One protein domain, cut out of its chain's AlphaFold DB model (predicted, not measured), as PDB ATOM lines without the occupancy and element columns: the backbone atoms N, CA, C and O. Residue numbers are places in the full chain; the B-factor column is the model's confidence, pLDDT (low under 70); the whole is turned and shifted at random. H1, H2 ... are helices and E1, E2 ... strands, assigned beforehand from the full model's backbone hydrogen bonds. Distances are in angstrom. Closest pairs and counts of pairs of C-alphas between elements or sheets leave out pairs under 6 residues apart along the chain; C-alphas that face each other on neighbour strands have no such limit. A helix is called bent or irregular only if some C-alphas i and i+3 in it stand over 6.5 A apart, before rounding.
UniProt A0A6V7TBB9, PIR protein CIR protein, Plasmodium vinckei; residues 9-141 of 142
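What this domain is: This is residues 9 to 141 of the 142 residues of the protein "PIR protein CIR protein" of Plasmodium vinckei (UniProt A0A6V7TBB9). Two long helices, H3 and H4, run side by side in opposite directions as a helical hairpin that forms the core, and shorter helices surround it: H1 on one side, H5 and H7 crossing it on the opposite side, H2 against H3, and H6 close to H3. A narrow strand hairpin, E1 and E2, reaches out to make one end of the longest axis, and the link of residues 44 to 57 loops away from the body. The printed part has 133 residues, with seven named helices and two named strands in the order H1 E1 E2 H2 H3 H4 H5 H6 H7; the sheet E1 - E2 is antiparallel and the class is mostly helix. The whole is compact, with a radius of gyration of the C-alphas of 14.7 A, yet elongated in outline, spanning 49 by 32 by 29 A.

How they stand to each other: Start with H1, residues 9 to 19, which touches residues 65 to 73 alone of H3, residues 58 to 76; their closest C-alphas, Ile 18 and Gly 65, are 7.1 A apart, at a shallow tilt of 24 degrees, opposite ways. Next, E1, residues 22 to 26, and E2, residues 32 to 36, form an antiparallel hairpin at 162 degrees; look for N 25 and O 33 at 2.9 A and N 35 and O 23 at 2.8 A, within hydrogen-bond range. The closest C-alphas of E1 and H3, Phe 22 and Met 61, are 6.6 A apart. H2, residues 38 to 43, touches H3 through residues 61 to 68 of H3 alone, about perpendicular at 86 degrees, with Tyr 43 and Ser 64 closest at 4.8 A between C-alphas. H3, the hub, touches four helices and forms a helical hairpin with H4, residues 81 to 98: a shallow tilt of 29 degrees, opposite ways, with the C-alphas of Val 66 and Ala 88 closest at 5.7 A. H5, residues 107 to 114, touches residues 59 to 63 alone of H3, about perpendicular at 81 degrees; the closest C-alphas, Ser 63 and Asn 114, are 5.9 A apart. H6, residues 119 to 124, is close to H3 but not clearly touching, with the C-alphas of Ile 67 and Tyr 121 closest at 6.4 A. H7, residues 133 to 140, touches residues 82 to 89 alone of H4, about perpendicular at 86 degrees, with the C-alphas of Ala 85 and Tyr 133 closest at 5.5 A. H7 also touches H5 at a shallow tilt of 14 degrees, opposite ways; the closest C-alphas, Asn 108 and Ile 137, are 6.8 A apart. Every O i to N i+4 pair is within hydrogen-bond range in H1, H4, H5, H6 and H7, against 13 of 15 in H3 and 0 of 2 in H2, where 2 of 3 O i to N i+3 pairs are.

Where its parts are: Find C-alpha 9 at (41.824, 37.129, 260.436); from there H1 runs 15.1 A to C-alpha 19. H3 starts at C-alpha 58, (32.952, 53.209, 280.969), and covers 27.4 A; H4 covers 25.9 A. H2 and H3 are irregular: C-alphas 39 and 42 are 7.2 A apart, and C-alphas 72 and 75 are 7.5 A apart. H7 ends at C-alpha 140, (54.672, 41.489, 281.422).

The domain as a whole: The two C-alphas farthest apart, those of Gly 29 and Gly 129, are 50.1 A apart. The printed part has no cut, and its one long link, residues 44 to 57, joins H2 to H3. Look at the B-factor column for pLDDT under 70 at residues 48 to 52, 78 to 80, 127 to 130 and 141; the mean of the printed part is 86.0.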
ATOM      1  N   LYS A   9      43.089  36.677 261.020       85.81
ATOM      2  CA  LYS A   9      41.824  37.129 260.436       85.81
ATOM      3  C   LYS A   9      40.642  36.841 261.364       85.81
ATOM      4  O   LYS A   9      39.760  37.689 261.491       85.81
ATOM      5  N   ASP A  10      40.652  35.706 262.062       84.62
ATOM      6  CA  ASP A  10      39.603  35.353 263.025       84.62
ATOM      7  C   ASP A  10      39.627  36.287 264.231       84.62
ATOM      8  O   ASP A  10      38.580  36.794 264.629       84.62
ATOM      9  N   VAL A  11      40.816  36.577 264.767       86.88
ATOM     10  CA  VAL A  11      40.981  37.541 265.867       86.88
ATOM     11  C   VAL A  11      40.513  38.925 265.428       86.88
ATOM     12  O   VAL A  11      39.688  39.540 266.098       86.88
ATOM     13  N   TYR A  12      40.959  39.385 264.258       89.56
ATOM     14  CA  TYR A  12      40.564  40.679 263.706       89.56
ATOM     15  C   TYR A  12      39.045  40.806 263.530       89.56
ATOM     16  O   TYR A  12      38.465  41.828 263.890       89.56
ATOM     17  N   SER A  13      38.378  39.766 263.020       90.44
ATOM     18  CA  SER A  13      36.920  39.784 262.857       90.44
ATOM     19  C   SER A  13      36.177  39.908 264.190       90.44
ATOM     20  O   SER A  13      35.185  40.633 264.266       90.44
ATOM     21  N   VAL A  14      36.681  39.266 265.251       91.69
ATOM     22  CA  VAL A  14      36.127  39.404 266.603       91.69
ATOM     23  C   VAL A  14      36.335  40.823 267.117       91.69
ATOM     24  O   VAL A  14      35.362  41.441 267.536       91.69
ATOM     25  N   PHE A  15      37.547  41.374 267.001       92.19
ATOM     26  CA  PHE A  15      37.840  42.759 267.387       92.19
ATOM     27  C   PHE A  15      36.911  43.751 266.690       92.19
ATOM     28  O   PHE A  15      36.272  44.558 267.355       92.19
ATOM     29  N   LYS A  16      36.768  43.643 265.365       91.75
ATOM     30  CA  LYS A  16      35.872  44.504 264.583       91.75
ATOM     31  C   LYS A  16      34.423  44.415 265.064       91.75
ATOM     32  O   LYS A  16      33.727  45.423 265.075       91.75
ATOM     33  N   LYS A  17      33.966  43.218 265.444       91.75
ATOM     34  CA  LYS A  17      32.613  43.015 265.969       91.75
ATOM     35  C   LYS A  17      32.433  43.692 267.326       91.75
ATOM     36  O   LYS A  17      31.436  44.374 267.517       91.75
ATOM     37  N   ILE A  18      33.373  43.501 268.251       93.44
ATOM     38  CA  ILE A  18      33.222  43.978 269.632       93.44
ATOM     39  C   ILE A  18      33.624  45.442 269.828       93.44
ATOM     40  O   ILE A  18      33.261  46.034 270.838       93.44
ATOM     41  N   ASP A  19      34.368  46.039 268.893       94.19
ATOM     42  CA  ASP A  19      34.774  47.445 268.983       94.19
ATOM     43  C   ASP A  19      33.548  48.370 269.055       94.19
ATOM     44  O   ASP A  19      33.528  49.318 269.834       94.19
ATOM     45  N   GLY A  20      32.471  48.036 268.342       93.25
ATOM     46  CA  GLY A  20      31.213  48.784 268.396       93.25
ATOM     47  C   GLY A  20      30.381  48.573 269.666       93.25
ATOM     48  O   GLY A  20      29.408  49.294 269.860       93.25
ATOM     49  N   ASN A  21      30.740  47.622 270.537       94.56
ATOM     50  CA  ASN A  21      29.909  47.276 271.695       94.56
ATOM     51  C   ASN A  21      29.865  48.376 272.751       94.56
ATOM     52  O   ASN A  21      28.955  48.395 273.571       94.56
ATOM     53  N   PHE A  22      30.859  49.257 272.784       94.75
ATOM     54  CA  PHE A  22      30.813  50.444 273.620       94.75
ATOM     55  C   PHE A  22      31.755  51.515 273.084       94.75
ATOM     56  O   PHE A  22      32.832  51.223 272.547       94.75
ATOM     57  N   TYR A  23      31.338  52.763 273.240       93.12
ATOM     58  CA  TYR A  23      32.099  53.934 272.829       93.12
ATOM     59  C   TYR A  23      31.615  55.170 273.581       93.12
ATOM     60  O   TYR A  23      30.518  55.199 274.136       93.12
ATOM     61  N   GLU A  24      32.449  56.199 273.585       91.62
ATOM     62  CA  GLU A  24      32.090  57.523 274.072       91.62
ATOM     63  C   GLU A  24      31.920  58.451 272.866       91.62
ATOM     64  O   GLU A  24      32.736  58.434 271.941       91.62
ATOM     65  N   LYS A  25      30.844  59.239 272.849       90.88
ATOM     66  CA  LYS A  25      30.582  60.238 271.811       90.88
ATOM     67  C   LYS A  25      30.573  61.627 272.432       90.88
ATOM     68  O   LYS A  25      29.800  61.882 273.352       90.88
ATOM     69  N   ASN A  26      31.385  62.528 271.889       89.38
ATOM     70  CA  ASN A  26      31.354  63.941 272.259       89.38
ATOM     71  C   ASN A  26      30.095  64.613 271.701       89.38
ATOM     72  O   ASN A  26      29.662  64.298 270.589       89.38
ATOM     73  N   LEU A  27      29.515  65.525 272.476       89.81
ATOM     74  CA  LEU A  27      28.340  66.294 272.077       89.81
ATOM     75  C   LEU A  27      28.731  67.674 271.539       89.81
ATOM     76  O   LEU A  27      29.665  68.312 272.035       89.81
ATOM     77  N   ASP A  28      27.959  68.152 270.564       80.56
ATOM     78  CA  ASP A  28      28.071  69.504 270.017       80.56
ATOM     79  C   ASP A  28      27.569  70.505 271.073       80.56
ATOM     80  O   ASP A  28      26.371  70.734 271.224       80.56
ATOM     81  N   GLY A  29      28.488  71.032 271.882       80.31
ATOM     82  CA  GLY A  29      28.178  71.868 273.053       80.31
ATOM     83  C   GLY A  29      29.038  71.574 274.285       80.31
ATOM     84  O   GLY A  29      28.966  72.306 275.268       80.31
ATOM     85  N   GLY A  30      29.884  70.543 274.216       83.00
ATOM     86  CA  GLY A  30      30.730  70.111 275.325       83.00
ATOM     87  C   GLY A  30      30.096  68.973 276.125       83.00
ATOM     88  O   GLY A  30      28.878  68.849 276.224       83.00
ATOM     89  N   GLY A  31      30.951  68.117 276.685       84.62
ATOM     90  CA  GLY A  31      30.545  66.877 277.347       84.62
ATOM     91  C   GLY A  31      30.523  65.667 276.411       84.62
ATOM     92  O   GLY A  31      30.738  65.772 275.200       84.62
ATOM     93  N   SER A  32      30.286  64.500 277.001       88.38
ATOM     94  CA  SER A  32      30.293  63.212 276.316       88.38
ATOM     95  C   SER A  32      29.171  62.307 276.821       88.38
ATOM     96  O   SER A  32      28.680  62.455 277.942       88.38
ATOM     97  N   VAL A  33      28.746  61.374 275.971       89.88
ATOM     98  CA  VAL A  33      27.785  60.320 276.310       89.88
ATOM     99  C   VAL A  33      28.431  58.969 276.055       89.88
ATOM    100  O   VAL A  33      28.990  58.724 274.983       89.88
ATOM    101  N   GLU A  34      28.336  58.090 277.046       92.19
ATOM    102  CA  GLU A  34      28.784  56.705 276.955       92.19
ATOM    103  C   GLU A  34      27.653  55.838 276.386       92.19
ATOM    104  O   GLU A  34      26.520  55.864 276.868       92.19
ATOM    105  N   TYR A  35      27.965  55.056 275.357       91.69
ATOM    106  CA  TYR A  35      27.051  54.107 274.735       91.69
ATOM    107  C   TYR A  35      27.512  52.688 275.027       91.69
ATOM    108  O   TYR A  35      28.702  52.384 274.968       91.69
ATOM    109  N   THR A  36      26.556  51.806 275.309       93.12
ATOM    110  CA  THR A  36      26.803  50.376 275.506       93.12
ATOM    111  C   THR A  36      25.781  49.559 274.737       93.12
ATOM    112  O   THR A  36      24.581  49.820 274.794       93.12
ATOM    113  N   ASP A  37      26.263  48.546 274.036       92.62
ATOM    114  CA  ASP A  37      25.456  47.553 273.358       92.62
ATOM    115  C   ASP A  37      25.001  46.463 274.338       92.62
ATOM    116  O   ASP A  37      25.755  46.002 275.201       92.62
ATOM    117  N   LYS A  38      23.764  45.993 274.164       90.81
ATOM    118  CA  LYS A  38      23.167  44.964 275.028       90.81
ATOM    119  C   LYS A  38      23.932  43.639 275.002       90.81
ATOM    120  O   LYS A  38      23.835  42.865 275.950       90.81
ATOM    121  N   SER A  39      24.716  43.364 273.956       90.06
ATOM    122  CA  SER A  39      25.522  42.143 273.842       90.06
ATOM    123  C   SER A  39      26.526  41.963 274.978       90.06
ATOM    124  O   SER A  39      26.888  40.821 275.263       90.06
ATOM    125  N   ILE A  40      26.942  43.044 275.655       93.06
ATOM    126  CA  ILE A  40      27.877  42.951 276.784       93.06
ATOM    127  C   ILE A  40      27.218  43.069 278.164       93.06
ATOM    128  O   ILE A  40      27.899  42.920 279.176       93.06
ATOM    129  N   TYR A  41      25.895  43.251 278.225       91.69
ATOM    130  CA  TYR A  41      25.152  43.431 279.480       91.69
ATOM    131  C   TYR A  41      25.286  42.241 280.426       91.69
ATOM    132  O   TYR A  41      25.438  42.420 281.632       91.69
ATOM    133  N   LYS A  42      25.324  41.019 279.880       90.12
ATOM    134  CA  LYS A  42      25.490  39.792 280.676       90.12
ATOM    135  C   LYS A  42      26.837  39.701 281.407       90.12
ATOM    136  O   LYS A  42      26.965  38.893 282.319       90.12
ATOM    137  N   TYR A  43      27.827  40.504 281.011       92.44
ATOM    138  CA  TYR A  43      29.135  40.569 281.669       92.44
ATOM    139  C   TYR A  43      29.284  41.798 282.568       92.44
ATOM    140  O   TYR A  43      30.340  41.970 283.182       92.44
ATOM    141  N   CYS A  44      28.294  42.693 282.607       91.25
ATOM    142  CA  CYS A  44      28.325  43.843 283.502       91.25
ATOM    143  C   CYS A  44      28.191  43.373 284.959       91.25
ATOM    144  O   CYS A  44      27.551  42.348 285.215       91.25
ATOM    145  N   PRO A  45      28.781  44.099 285.927       82.81
ATOM    146  CA  PRO A  45      28.595  43.790 287.337       82.81
ATOM    147  C   PRO A  45      27.111  43.714 287.704       82.81
ATOM    148  O   PRO A  45      26.293  44.491 287.209       82.81
ATOM    149  N   TYR A  46      26.768  42.778 288.585       74.81
ATOM    150  CA  TYR A  46      25.407  42.677 289.091       74.81
ATOM    151  C   TYR A  46      25.082  43.883 289.976       74.81
ATOM    152  O   TYR A  46      25.771  44.145 290.964       74.81
ATOM    153  N   HIS A  47      23.992  44.576 289.653       70.31
ATOM    154  CA  HIS A  47      23.462  45.673 290.459       70.31
ATOM    155  C   HIS A  47      22.112  45.266 291.035       70.31
ATOM    156  O   HIS A  47      21.159  44.985 290.305       70.31
ATOM    157  N   ARG A  48      22.021  45.236 292.367       66.44
ATOM    158  CA  ARG A  48      20.786  44.886 293.076       66.44
ATOM    159  C   ARG A  48      19.677  45.870 292.686       66.44
ATOM    160  O   ARG A  48      19.797  47.059 292.949       66.44
ATOM    161  N   GLY A  49      18.598  45.358 292.094       64.44
ATOM    162  CA  GLY A  49      17.439  46.157 291.670       64.44
ATOM    163  C   GLY A  49      17.308  46.358 290.158       64.44
ATOM    164  O   GLY A  49      16.272  46.850 289.716       64.44
ATOM    165  N   LEU A  50      18.290  45.934 289.355       65.94
ATOM    166  CA  LEU A  50      18.157  45.865 287.898       65.94
ATOM    167  C   LEU A  50      17.766  44.443 287.470       65.94
ATOM    168  O   LEU A  50      18.301  43.463 287.981       65.94
ATOM    169  N   LYS A  51      16.807  44.332 286.538       59.53
ATOM    170  CA  LYS A  51      16.347  43.040 285.988       59.53
ATOM    171  C   LYS A  51      17.374  42.390 285.054       59.53
ATOM    172  O   LYS A  51      17.319  41.185 284.840       59.53
ATOM    173  N   GLU A  52      18.290  43.187 284.511       66.12
ATOM    174  CA  GLU A  52      19.358  42.773 283.601       66.12
ATOM    175  C   GLU A  52      20.680  43.410 284.050       66.12
ATOM    176  O   GLU A  52      20.680  44.448 284.719       66.12
ATOM    177  N   GLY A  53      21.809  42.793 283.685       70.00
ATOM    178  CA  GLY A  53      23.119  43.401 283.898       70.00
ATOM    179  C   GLY A  53      23.220  44.723 283.135       70.00
ATOM    180  O   GLY A  53      22.812  44.812 281.982       70.00
ATOM    181  N   HIS A  54      23.732  45.766 283.779       84.56
ATOM    182  CA  HIS A  54      23.953  47.066 283.153       84.56
ATOM    183  C   HIS A  54      25.306  47.605 283.595       84.56
ATOM    184  O   HIS A  54      25.675  47.500 284.765       84.56
ATOM    185  N   CYS A  55      26.050  48.189 282.665       89.88
ATOM    186  CA  CYS A  55      27.348  48.773 282.950       89.88
ATOM    187  C   CYS A  55      27.152  50.234 283.357       89.88
ATOM    188  O   CYS A  55      26.751  51.064 282.550       89.88
ATOM    189  N   SER A  56      27.416  50.557 284.622       88.88
ATOM    190  CA  SER A  56      27.119  51.883 285.188       88.88
ATOM    191  C   SER A  56      28.112  52.976 284.787       88.88
ATOM    192  O   SER A  56      27.884  54.139 285.103       88.88
ATOM    193  N   ASN A  57      29.240  52.611 284.175       90.81
ATOM    194  CA  ASN A  57      30.258  53.540 283.685       90.81
ATOM    195  C   ASN A  57      31.178  52.862 282.660       90.81
ATOM    196  O   ASN A  57      31.211  51.628 282.563       90.81
ATOM    197  N   TYR A  58      31.993  53.663 281.975       94.12
ATOM    198  CA  TYR A  58      32.952  53.209 280.969       94.12
ATOM    199  C   TYR A  58      33.905  52.102 281.436       94.12
ATOM    200  O   TYR A  58      34.219  51.202 280.664       94.12
ATOM    201  N   LEU A  59      34.368  52.116 282.691       94.94
ATOM    202  CA  LEU A  59      35.277  51.074 283.193       94.94
ATOM    203  C   LEU A  59      34.565  49.722 283.324       94.94
ATOM    204  O   LEU A  59      35.155  48.686 283.010       94.94
ATOM    205  N   GLN A  60      33.289  49.727 283.719       94.19
ATOM    206  CA  GLN A  60      32.460  48.523 283.689       94.19
ATOM    207  C   GLN A  60      32.231  48.058 282.250       94.19
ATOM    208  O   GLN A  60      32.406  46.875 281.983       94.19
ATOM    209  N   MET A  61      31.950  48.971 281.310       95.31
ATOM    210  CA  MET A  61      31.820  48.634 279.880       95.31
ATOM    211  C   MET A  61      33.105  48.007 279.331       95.31
ATOM    212  O   MET A  61      33.055  46.981 278.656       95.31
ATOM    213  N   ALA A  62      34.263  48.578 279.665       95.94
ATOM    214  CA  ALA A  62      35.566  48.067 279.263       95.94
ATOM    215  C   ALA A  62      35.840  46.677 279.850       95.94
ATOM    216  O   ALA A  62      36.292  45.792 279.126       95.94
ATOM    217  N   SER A  63      35.512  46.453 281.126       95.31
ATOM    218  CA  SER A  63      35.643  45.139 281.766       95.31
ATOM    219  C   SER A  63      34.746  44.107 281.084       95.31
ATOM    220  O   SER A  63      35.212  43.047 280.668       95.31
ATOM    221  N   SER A  64      33.480  44.448 280.855       95.19
ATOM    222  CA  SER A  64      32.524  43.589 280.158       95.19
ATOM    223  C   SER A  64      32.928  43.306 278.713       95.19
ATOM    224  O   SER A  64      32.772  42.183 278.240       95.19
ATOM    225  N   GLY A  65      33.507  44.285 278.016       95.44
ATOM    226  CA  GLY A  65      34.083  44.109 276.686       95.44
ATOM    227  C   GLY A  65      35.274  43.147 276.680       95.44
ATOM    228  O   GLY A  65      35.358  42.296 275.797       95.44
ATOM    229  N   VAL A  66      36.159  43.233 277.679       94.94
ATOM    230  CA  VAL A  66      37.273  42.286 277.860       94.94
ATOM    231  C   VAL A  66      36.751  40.873 278.117       94.94
ATOM    232  O   VAL A  66      37.180  39.939 277.449       94.94
ATOM    233  N   ILE A  67      35.785  40.706 279.022       93.88
ATOM    234  CA  ILE A  67      35.192  39.396 279.335       93.88
ATOM    235  C   ILE A  67      34.501  38.800 278.101       93.88
ATOM    236  O   ILE A  67      34.668  37.614 277.820       93.88
ATOM    237  N   ASN A  68      33.798  39.619 277.315       94.62
ATOM    238  CA  ASN A  68      33.210  39.203 276.043       94.62
ATOM    239  C   ASN A  68      34.275  38.723 275.043       94.62
ATOM    240  O   ASN A  68      34.120  37.668 274.431       94.62
ATOM    241  N   LEU A  69      35.376  39.469 274.890       93.50
ATOM    242  CA  LEU A  69      36.489  39.078 274.021       93.50
ATOM    243  C   LEU A  69      37.084  37.733 274.449       93.50
ATOM    244  O   LEU A  69      37.304  36.865 273.604       93.50
ATOM    245  N   LEU A  70      37.316  37.563 275.753       90.38
ATOM    246  CA  LEU A  70      37.823  36.324 276.331       90.38
ATOM    247  C   LEU A  70      36.865  35.157 276.059       90.38
ATOM    248  O   LEU A  70      37.310  34.128 275.562       90.38
ATOM    249  N   GLU A  71      35.554  35.319 276.278       89.69
ATOM    250  CA  GLU A  71      34.568  34.270 275.979       89.69
ATOM    251  C   GLU A  71      34.527  33.922 274.481       89.69
ATOM    252  O   GLU A  71      34.520  32.748 274.125       89.69
ATOM    253  N   MET A  72      34.535  34.919 273.592       89.38
ATOM    254  CA  MET A  72      34.467  34.709 272.137       89.38
ATOM    255  C   MET A  72      35.695  34.005 271.554       89.38
ATOM    256  O   MET A  72      35.637  33.465 270.441       89.38
ATOM    257  N   LEU A  73      36.825  34.091 272.250       86.94
ATOM    258  CA  LEU A  73      38.097  33.568 271.787       86.94
ATOM    259  C   LEU A  73      38.556  32.331 272.559       86.94
ATOM    260  O   LEU A  73      39.386  31.620 272.008       86.94
ATOM    261  N   LYS A  74      38.032  32.021 273.752       81.25
ATOM    262  CA  LYS A  74      38.525  30.913 274.596       81.25
ATOM    263  C   LYS A  74      38.668  29.578 273.848       81.25
ATOM    264  O   LYS A  74      39.708  28.944 273.943       81.25
ATOM    265  N   ASP A  75      37.696  29.228 273.004       78.12
ATOM    266  CA  ASP A  75      37.675  27.954 272.268       78.12
ATOM    267  C   ASP A  75      38.449  28.014 270.936       78.12
ATOM    268  O   ASP A  75      38.564  27.021 270.222       78.12
ATOM    269  N   LYS A  76      38.978  29.189 270.560       77.56
ATOM    270  CA  LYS A  76      39.797  29.375 269.348       77.56
ATOM    271  C   LYS A  76      41.293  29.176 269.601       77.56
ATOM    272  O   LYS A  76      42.076  29.202 268.653       77.56
ATOM    273  N   PHE A  77      41.709  29.036 270.859       72.06
ATOM    274  CA  PHE A  77      43.110  28.887 271.246       72.06
ATOM    275  C   PHE A  77      43.276  27.634 272.112       72.06
ATOM    276  O   PHE A  77      43.083  27.694 273.315       72.06
ATOM    277  N   ASP A  78      43.723  26.525 271.519       61.41
ATOM    278  CA  ASP A  78      43.807  25.221 272.208       61.41
ATOM    279  C   ASP A  78      44.757  25.176 273.425       61.41
ATOM    280  O   ASP A  78      44.666  24.272 274.246       61.41
ATOM    281  N   SER A  79      45.734  26.089 273.527       61.44
ATOM    282  CA  SER A  79      46.793  26.003 274.556       61.44
ATOM    283  C   SER A  79      47.517  27.317 274.868       61.44
ATOM    284  O   SER A  79      48.630  27.316 275.394       61.44
ATOM    285  N   LYS A  80      46.944  28.467 274.493       63.91
ATOM    286  CA  LYS A  80      47.652  29.762 274.541       63.91
ATOM    287  C   LYS A  80      46.872  30.822 275.296       63.91
ATOM    288  O   LYS A  80      46.648  31.906 274.755       63.91
ATOM    289  N   TYR A  81      46.513  30.524 276.543       71.00
ATOM    290  CA  TYR A  81      45.925  31.520 277.437       71.00
ATOM    291  C   TYR A  81      46.804  32.788 277.506       71.00
ATOM    292  O   TYR A  81      46.282  33.891 277.367       71.00
ATOM    293  N   ASP A  82      48.140  32.638 277.516       73.62
ATOM    294  CA  ASP A  82      49.112  33.742 277.390       73.62
ATOM    295  C   ASP A  82      48.791  34.695 276.224       73.62
ATOM    296  O   ASP A  82      48.796  35.914 276.383       73.62
ATOM    297  N   LYS A  83      48.454  34.159 275.047       80.94
ATOM    298  CA  LYS A  83      48.163  34.976 273.863       80.94
ATOM    299  C   LYS A  83      46.748  35.550 273.866       80.94
ATOM    300  O   LYS A  83      46.532  36.656 273.374       80.94
ATOM    301  N   LEU A  84      45.785  34.810 274.405       84.62
ATOM    302  CA  LEU A  84      44.432  35.313 274.596       84.62
ATOM    303  C   LEU A  84      44.435  36.531 275.534       84.62
ATOM    304  O   LEU A  84      43.839  37.561 275.213       84.62
ATOM    305  N   ALA A  85      45.175  36.451 276.638       84.00
ATOM    306  CA  ALA A  85      45.345  37.568 277.553       84.00
ATOM    307  C   ALA A  85      46.093  38.742 276.908       84.00
ATOM    308  O   ALA A  85      45.683  39.879 277.104       84.00
ATOM    309  N   GLU A  86      47.120  38.504 276.081       87.56
ATOM    310  CA  GLU A  86      47.776  39.578 275.314       87.56
ATOM    311  C   GLU A  86      46.782  40.343 274.425       87.56
ATOM    312  O   GLU A  86      46.816  41.574 274.376       87.56
ATOM    313  N   TYR A  87      45.857  39.646 273.758       89.88
ATOM    314  CA  TYR A  87      44.804  40.305 272.980       89.88
ATOM    315  C   TYR A  87      43.807  41.060 273.861       89.88
ATOM    316  O   TYR A  87      43.399  42.163 273.502       89.88
ATOM    317  N   ALA A  88      43.442  40.510 275.017       91.06
ATOM    318  CA  ALA A  88      42.582  41.200 275.970       91.06
ATOM    319  C   ALA A  88      43.236  42.472 276.543       91.06
ATOM    320  O   ALA A  88      42.579  43.511 276.587       91.06
ATOM    321  N   ILE A  89      44.535  42.432 276.864       92.25
ATOM    322  CA  ILE A  89      45.324  43.601 277.285       92.25
ATOM    323  C   ILE A  89      45.347  44.638 276.165       92.25
ATOM    324  O   ILE A  89      45.028  45.799 276.400       92.25
ATOM    325  N   LEU A  90      45.657  44.220 274.934       93.62
ATOM    326  CA  LEU A  90      45.696  45.116 273.778       93.62
ATOM    327  C   LEU A  90      44.349  45.815 273.554       93.62
ATOM    328  O   LEU A  90      44.313  47.028 273.347       93.62
ATOM    329  N   PHE A  91      43.248  45.063 273.604       95.31
ATOM    330  CA  PHE A  91      41.899  45.607 273.465       95.31
ATOM    331  C   PHE A  91      41.578  46.610 274.577       95.31
ATOM    332  O   PHE A  91      41.118  47.717 274.291       95.31
ATOM    333  N   LEU A  92      41.871  46.254 275.830       95.62
ATOM    334  CA  LEU A  92      41.648  47.119 276.983       95.62
ATOM    335  C   LEU A  92      42.451  48.419 276.876       95.62
ATOM    336  O   LEU A  92      41.882  49.501 277.006       95.62
ATOM    337  N   SER A  93      43.752  48.336 276.590       94.19
ATOM    338  CA  SER A  93      44.615  49.509 276.421       94.19
ATOM    339  C   SER A  93      44.136  50.410 275.288       94.19
ATOM    340  O   SER A  93      44.110  51.629 275.447       94.19
ATOM    341  N   TYR A  94      43.726  49.831 274.158       95.06
ATOM    342  CA  TYR A  94      43.156  50.579 273.038       95.06
ATOM    343  C   TYR A  94      41.900  51.351 273.460       95.06
ATOM    344  O   TYR A  94      41.821  52.554 273.215       95.06
ATOM    345  N   LYS A  95      40.965  50.698 274.155       95.44
ATOM    346  CA  LYS A  95      39.720  51.323 274.623       95.44
ATOM    347  C   LYS A  95      39.967  52.414 275.660       95.44
ATOM    348  O   LYS A  95      39.482  53.528 275.502       95.44
ATOM    349  N   LEU A  96      40.792  52.145 276.670       94.94
ATOM    350  CA  LEU A  96      41.148  53.142 277.684       94.94
ATOM    351  C   LEU A  96      41.832  54.364 277.060       94.94
ATOM    352  O   LEU A  96      41.532  55.487 277.446       94.94
ATOM    353  N   LYS A  97      42.701  54.169 276.061       94.06
ATOM    354  CA  LYS A  97      43.396  55.266 275.372       94.06
ATOM    355  C   LYS A  97      42.461  56.165 274.556       94.06
ATOM    356  O   LYS A  97      42.793  57.329 274.355       94.06
ATOM    357  N   GLN A  98      41.321  55.657 274.090       91.69
ATOM    358  CA  GLN A  98      40.330  56.471 273.376       91.69
ATOM    359  C   GLN A  98      39.591  57.452 274.281       91.69
ATOM    360  O   GLN A  98      39.110  58.467 273.786       91.69
ATOM    361  N   ASN A  99      39.511  57.169 275.583       88.25
ATOM    362  CA  ASN A  99      38.884  58.054 276.549       88.25
ATOM    363  C   ASN A  99      39.969  58.798 277.356       88.25
ATOM    364  O   ASN A  99      40.619  58.185 278.208       88.25
ATOM    365  N   PRO A 100      40.170  60.116 277.152       87.56
ATOM    366  CA  PRO A 100      41.212  60.883 277.840       87.56
ATOM    367  C   PRO A 100      41.145  60.810 279.372       87.56
ATOM    368  O   PRO A 100      42.171  60.896 280.041       87.56
ATOM    369  N   LYS A 101      39.951  60.610 279.944       90.62
ATOM    370  CA  LYS A 101      39.759  60.452 281.393       90.62
ATOM    371  C   LYS A 101      40.379  59.158 281.922       90.62
ATOM    372  O   LYS A 101      40.784  59.100 283.080       90.62
ATOM    373  N   TYR A 102      40.439  58.123 281.087       92.94
ATOM    374  CA  TYR A 102      40.858  56.777 281.470       92.94
ATOM    375  C   TYR A 102      42.163  56.325 280.798       92.94
ATOM    376  O   TYR A 102      42.658  55.245 281.123       92.94
ATOM    377  N   SER A 103      42.777  57.143 279.940       91.94
ATOM    378  CA  SER A 103      43.997  56.784 279.200       91.94
ATOM    379  C   SER A 103      45.212  56.493 280.088       91.94
ATOM    380  O   SER A 103      46.119  55.787 279.659       91.94
ATOM    381  N   GLY A 104      45.235  57.024 281.315       91.31
ATOM    382  CA  GLY A 104      46.271  56.769 282.327       91.31
ATOM    383  C   GLY A 104      45.942  55.645 283.314       91.31
ATOM    384  O   GLY A 104      46.610  55.517 284.338       91.31
ATOM    385  N   THR A 105      44.888  54.863 283.068       93.19
ATOM    386  CA  THR A 105      44.454  53.804 283.990       93.19
ATOM    387  C   THR A 105      45.510  52.703 284.096       93.19
ATOM    388  O   THR A 105      45.896  52.098 283.100       93.19
ATOM    389  N   ASN A 106      45.929  52.390 285.323       92.88
ATOM    390  CA  ASN A 106      46.792  51.245 285.602       92.88
ATOM    391  C   ASN A 106      46.024  49.925 285.387       92.88
ATOM    392  O   ASN A 106      44.969  49.718 285.991       92.88
ATOM    393  N   LEU A 107      46.554  49.030 284.549       92.06
ATOM    394  CA  LEU A 107      45.854  47.806 284.140       92.06
ATOM    395  C   LEU A 107      45.684  46.797 285.285       92.06
ATOM    396  O   LEU A 107      44.629  46.175 285.400       92.06
ATOM    397  N   ASN A 108      46.670  46.690 286.177       90.19
ATOM    398  CA  ASN A 108      46.586  45.853 287.377       90.19
ATOM    399  C   ASN A 108      45.499  46.328 288.344       90.19
ATOM    400  O   ASN A 108      44.689  45.538 288.847       90.19
ATOM    401  N   HIS A 109      45.440  47.641 288.569       92.00
ATOM    402  CA  HIS A 109      44.382  48.252 289.361       92.00
ATOM    403  C   HIS A 109      43.016  48.044 288.701       92.00
ATOM    404  O   HIS A 109      42.054  47.668 289.373       92.00
ATOM    405  N   PHE A 110      42.939  48.227 287.380       94.00
ATOM    406  CA  PHE A 110      41.727  47.986 286.610       94.00
ATOM    407  C   PHE A 110      41.228  46.550 286.768       94.00
ATOM    408  O   PHE A 110      40.045  46.364 287.060       94.00
ATOM    409  N   TYR A 111      42.105  45.553 286.619       92.00
ATOM    410  CA  TYR A 111      41.744  44.143 286.759       92.00
ATOM    411  C   TYR A 111      41.172  43.844 288.144       92.00
ATOM    412  O   TYR A 111      40.049  43.354 288.256       92.00
ATOM    413  N   THR A 112      41.916  44.207 289.190       91.44
ATOM    414  CA  THR A 112      41.536  43.981 290.595       91.44
ATOM    415  C   THR A 112      40.165  44.588 290.905       91.44
ATOM    416  O   THR A 112      39.337  43.996 291.592       91.44
ATOM    417  N   LYS A 113      39.889  45.786 290.373       92.50
ATOM    418  CA  LYS A 113      38.638  46.501 290.646       92.50
ATOM    419  C   LYS A 113      37.457  46.061 289.788       92.50
ATOM    420  O   LYS A 113      36.336  46.103 290.283       92.50
ATOM    421  N   ASN A 114      37.682  45.684 288.530       92.75
ATOM    422  CA  ASN A 114      36.593  45.533 287.560       92.75
ATOM    423  C   ASN A 114      36.431  44.116 286.995       92.75
ATOM    424  O   ASN A 114      35.367  43.836 286.446       92.75
ATOM    425  N   ILE A 115      37.431  43.233 287.101       91.56
ATOM    426  CA  ILE A 115      37.401  41.876 286.517       91.56
ATOM    427  C   ILE A 115      37.519  40.787 287.589       91.56
ATOM    428  O   ILE A 115      36.753  39.832 287.542       91.56
ATOM    429  N   GLU A 116      38.419  40.931 288.567       89.44
ATOM    430  CA  GLU A 116      38.777  39.866 289.530       89.44
ATOM    431  C   GLU A 116      37.567  39.259 290.261       89.44
ATOM    432  O   GLU A 116      37.493  38.052 290.455       89.44
ATOM    433  N   ASN A 117      36.583  40.088 290.616       87.31
ATOM    434  CA  ASN A 117      35.375  39.658 291.327       87.31
ATOM    435  C   ASN A 117      34.150  39.493 290.412       87.31
ATOM    436  O   ASN A 117      33.028  39.355 290.897       87.31
ATOM    437  N   ASN A 118      34.326  39.538 289.088       88.81
ATOM    438  CA  ASN A 118      33.224  39.347 288.155       88.81
ATOM    439  C   ASN A 118      32.806  37.870 288.133       88.81
ATOM    440  O   ASN A 118      33.588  36.992 287.767       88.81
ATOM    441  N   THR A 119      31.554  37.597 288.506       87.50
ATOM    442  CA  THR A 119      31.010  36.236 288.614       87.50
ATOM    443  C   THR A 119      31.127  35.456 287.307       87.50
ATOM    444  O   THR A 119      31.575  34.313 287.318       87.50
ATOM    445  N   PHE A 120      30.810  36.080 286.167       88.62
ATOM    446  CA  PHE A 120      30.902  35.413 284.869       88.62
ATOM    447  C   PHE A 120      32.345  35.020 284.545       88.62
ATOM    448  O   PHE A 120      32.604  33.894 284.120       88.62
ATOM    449  N   TYR A 121      33.291  35.939 284.760       88.88
ATOM    450  CA  TYR A 121      34.711  35.673 284.541       88.88
ATOM    451  C   TYR A 121      35.195  34.505 285.409       88.88
ATOM    452  O   TYR A 121      35.793  33.561 284.890       88.88
ATOM    453  N   ASN A 122      34.865  34.513 286.699       87.12
ATOM    454  CA  ASN A 122      35.297  33.469 287.625       87.12
ATOM    455  C   ASN A 122      34.694  32.095 287.311       87.12
ATOM    456  O   ASN A 122      35.396  31.092 287.392       87.12
ATOM    457  N   GLU A 123      33.428  32.034 286.897       85.56
ATOM    458  CA  GLU A 123      32.747  30.765 286.622       85.56
ATOM    459  C   GLU A 123      33.025  30.192 285.228       85.56
ATOM    460  O   GLU A 123      32.967  28.976 285.042       85.56
ATOM    461  N   LYS A 124      33.243  31.045 284.217       84.69
ATOM    462  CA  LYS A 124      33.271  30.626 282.801       84.69
ATOM    463  C   LYS A 124      34.619  30.791 282.114       84.69
ATOM    464  O   LYS A 124      34.773  30.257 281.015       84.69
ATOM    465  N   ILE A 125      35.547  31.542 282.710       83.25
ATOM    466  CA  ILE A 125      36.842  31.882 282.100       83.25
ATOM    467  C   ILE A 125      38.015  31.484 283.003       83.25
ATOM    468  O   ILE A 125      38.980  30.926 282.504       83.25
ATOM    469  N   ASN A 126      37.945  31.744 284.310       78.44
ATOM    470  CA  ASN A 126      39.063  31.560 285.250       78.44
ATOM    471  C   ASN A 126      39.128  30.162 285.914       78.44
ATOM    472  O   ASN A 126      39.908  29.949 286.835       78.44
ATOM    473  N   GLY A 127      38.253  29.229 285.524       65.00
ATOM    474  CA  GLY A 127      37.979  28.001 286.285       65.00
ATOM    475  C   GLY A 127      38.770  26.747 285.890       65.00
ATOM    476  O   GLY A 127      38.533  25.694 286.474       65.00
ATOM    477  N   ASP A 128      39.662  26.812 284.900       67.81
ATOM    478  CA  ASP A 128      40.324  25.635 284.307       67.81
ATOM    479  C   ASP A 128      41.760  25.383 284.814       67.81
ATOM    480  O   ASP A 128      42.414  24.441 284.371       67.81
ATOM    481  N   GLY A 129      42.255  26.201 285.752       64.31
ATOM    482  CA  GLY A 129      43.626  26.113 286.268       64.31
ATOM    483  C   GLY A 129      44.694  26.709 285.340       64.31
ATOM    484  O   GLY A 129      45.885  26.596 285.642       64.31
ATOM    485  N   SER A 130      44.297  27.352 284.236       66.00
ATOM    486  CA  SER A 130      45.192  28.150 283.392       66.00
ATOM    487  C   SER A 130      45.669  29.415 284.128       66.00
ATOM    488  O   SER A 130      44.957  29.918 285.001       66.00
ATOM    489  N   PRO A 131      46.853  29.973 283.779       70.25
ATOM    490  CA  PRO A 131      47.284  31.274 284.286       70.25
ATOM    491  C   PRO A 131      46.201  32.319 284.056       70.25
ATOM    492  O   PRO A 131      45.621  32.378 282.980       70.25
ATOM    493  N   THR A 132      45.932  33.151 285.049       75.06
ATOM    494  CA  THR A 132      44.879  34.157 284.972       75.06
ATOM    495  C   THR A 132      45.310  35.339 284.107       75.06
ATOM    496  O   THR A 132      46.497  35.593 283.880       75.06
ATOM    497  N   TYR A 133      44.345  36.144 283.660       76.56
ATOM    498  CA  TYR A 133      44.643  37.408 282.984       76.56
ATOM    499  C   TYR A 133      45.549  38.332 283.832       76.56
ATOM    500  O   TYR A 133      46.405  39.020 283.277       76.56
ATOM    501  N   LYS A 134      45.427  38.293 285.169       80.19
ATOM    502  CA  LYS A 134      46.301  39.019 286.109       80.19
ATOM    503  C   LYS A 134      47.744  38.539 286.049       80.19
ATOM    504  O   LYS A 134      48.643  39.362 285.918       80.19
ATOM    505  N   ASP A 135      47.948  37.222 286.067       81.62
ATOM    506  CA  ASP A 135      49.286  36.619 286.037       81.62
ATOM    507  C   ASP A 135      50.067  37.070 284.797       81.62
ATOM    508  O   ASP A 135      51.284  37.251 284.835       81.62
ATOM    509  N   ILE A 136      49.358  37.304 283.691       79.19
ATOM    510  CA  ILE A 136      49.956  37.753 282.435       79.19
ATOM    511  C   ILE A 136      50.267  39.252 282.459       79.19
ATOM    512  O   ILE A 136      51.343  39.631 281.988       79.19
ATOM    513  N   ILE A 137      49.402  40.096 283.038       79.75
ATOM    514  CA  ILE A 137      49.724  41.519 283.249       79.75
ATOM    515  C   ILE A 137      50.969  41.645 284.140       79.75
ATOM    516  O   ILE A 137      51.934  42.312 283.757       79.75
ATOM    517  N   ASP A 138      50.993  40.933 285.270       82.12
ATOM    518  CA  ASP A 138      52.093  40.963 286.238       82.12
ATOM    519  C   ASP A 138      53.412  40.471 285.625       82.12
ATOM    520  O   ASP A 138      54.452  41.128 285.750       82.12
ATOM    521  N   LYS A 139      53.381  39.358 284.882       82.25
ATOM    522  CA  LYS A 139      54.554  38.808 284.177       82.25
ATOM    523  C   LYS A 139      55.121  39.778 283.143       82.25
ATOM    524  O   LYS A 139      56.336  39.813 282.939       82.25
ATOM    525  N   LYS A 140      54.262  40.538 282.463       76.06
ATOM    526  CA  LYS A 140      54.672  41.489 281.422       76.06
ATOM    527  C   LYS A 140      55.052  42.865 281.981       76.06
ATOM    528  O   LYS A 140      55.656  43.635 281.239       76.06
ATOM    529  N   LYS A 141      54.762  43.146 283.260       69.19
ATOM    530  CA  LYS A 141      55.011  44.436 283.935       69.19
ATOM    531  C   LYS A 141      54.435  45.635 283.159       69.19
ATOM    532  O   LYS A 141      55.133  46.629 282.969       69.19
TER     533      LYS A 141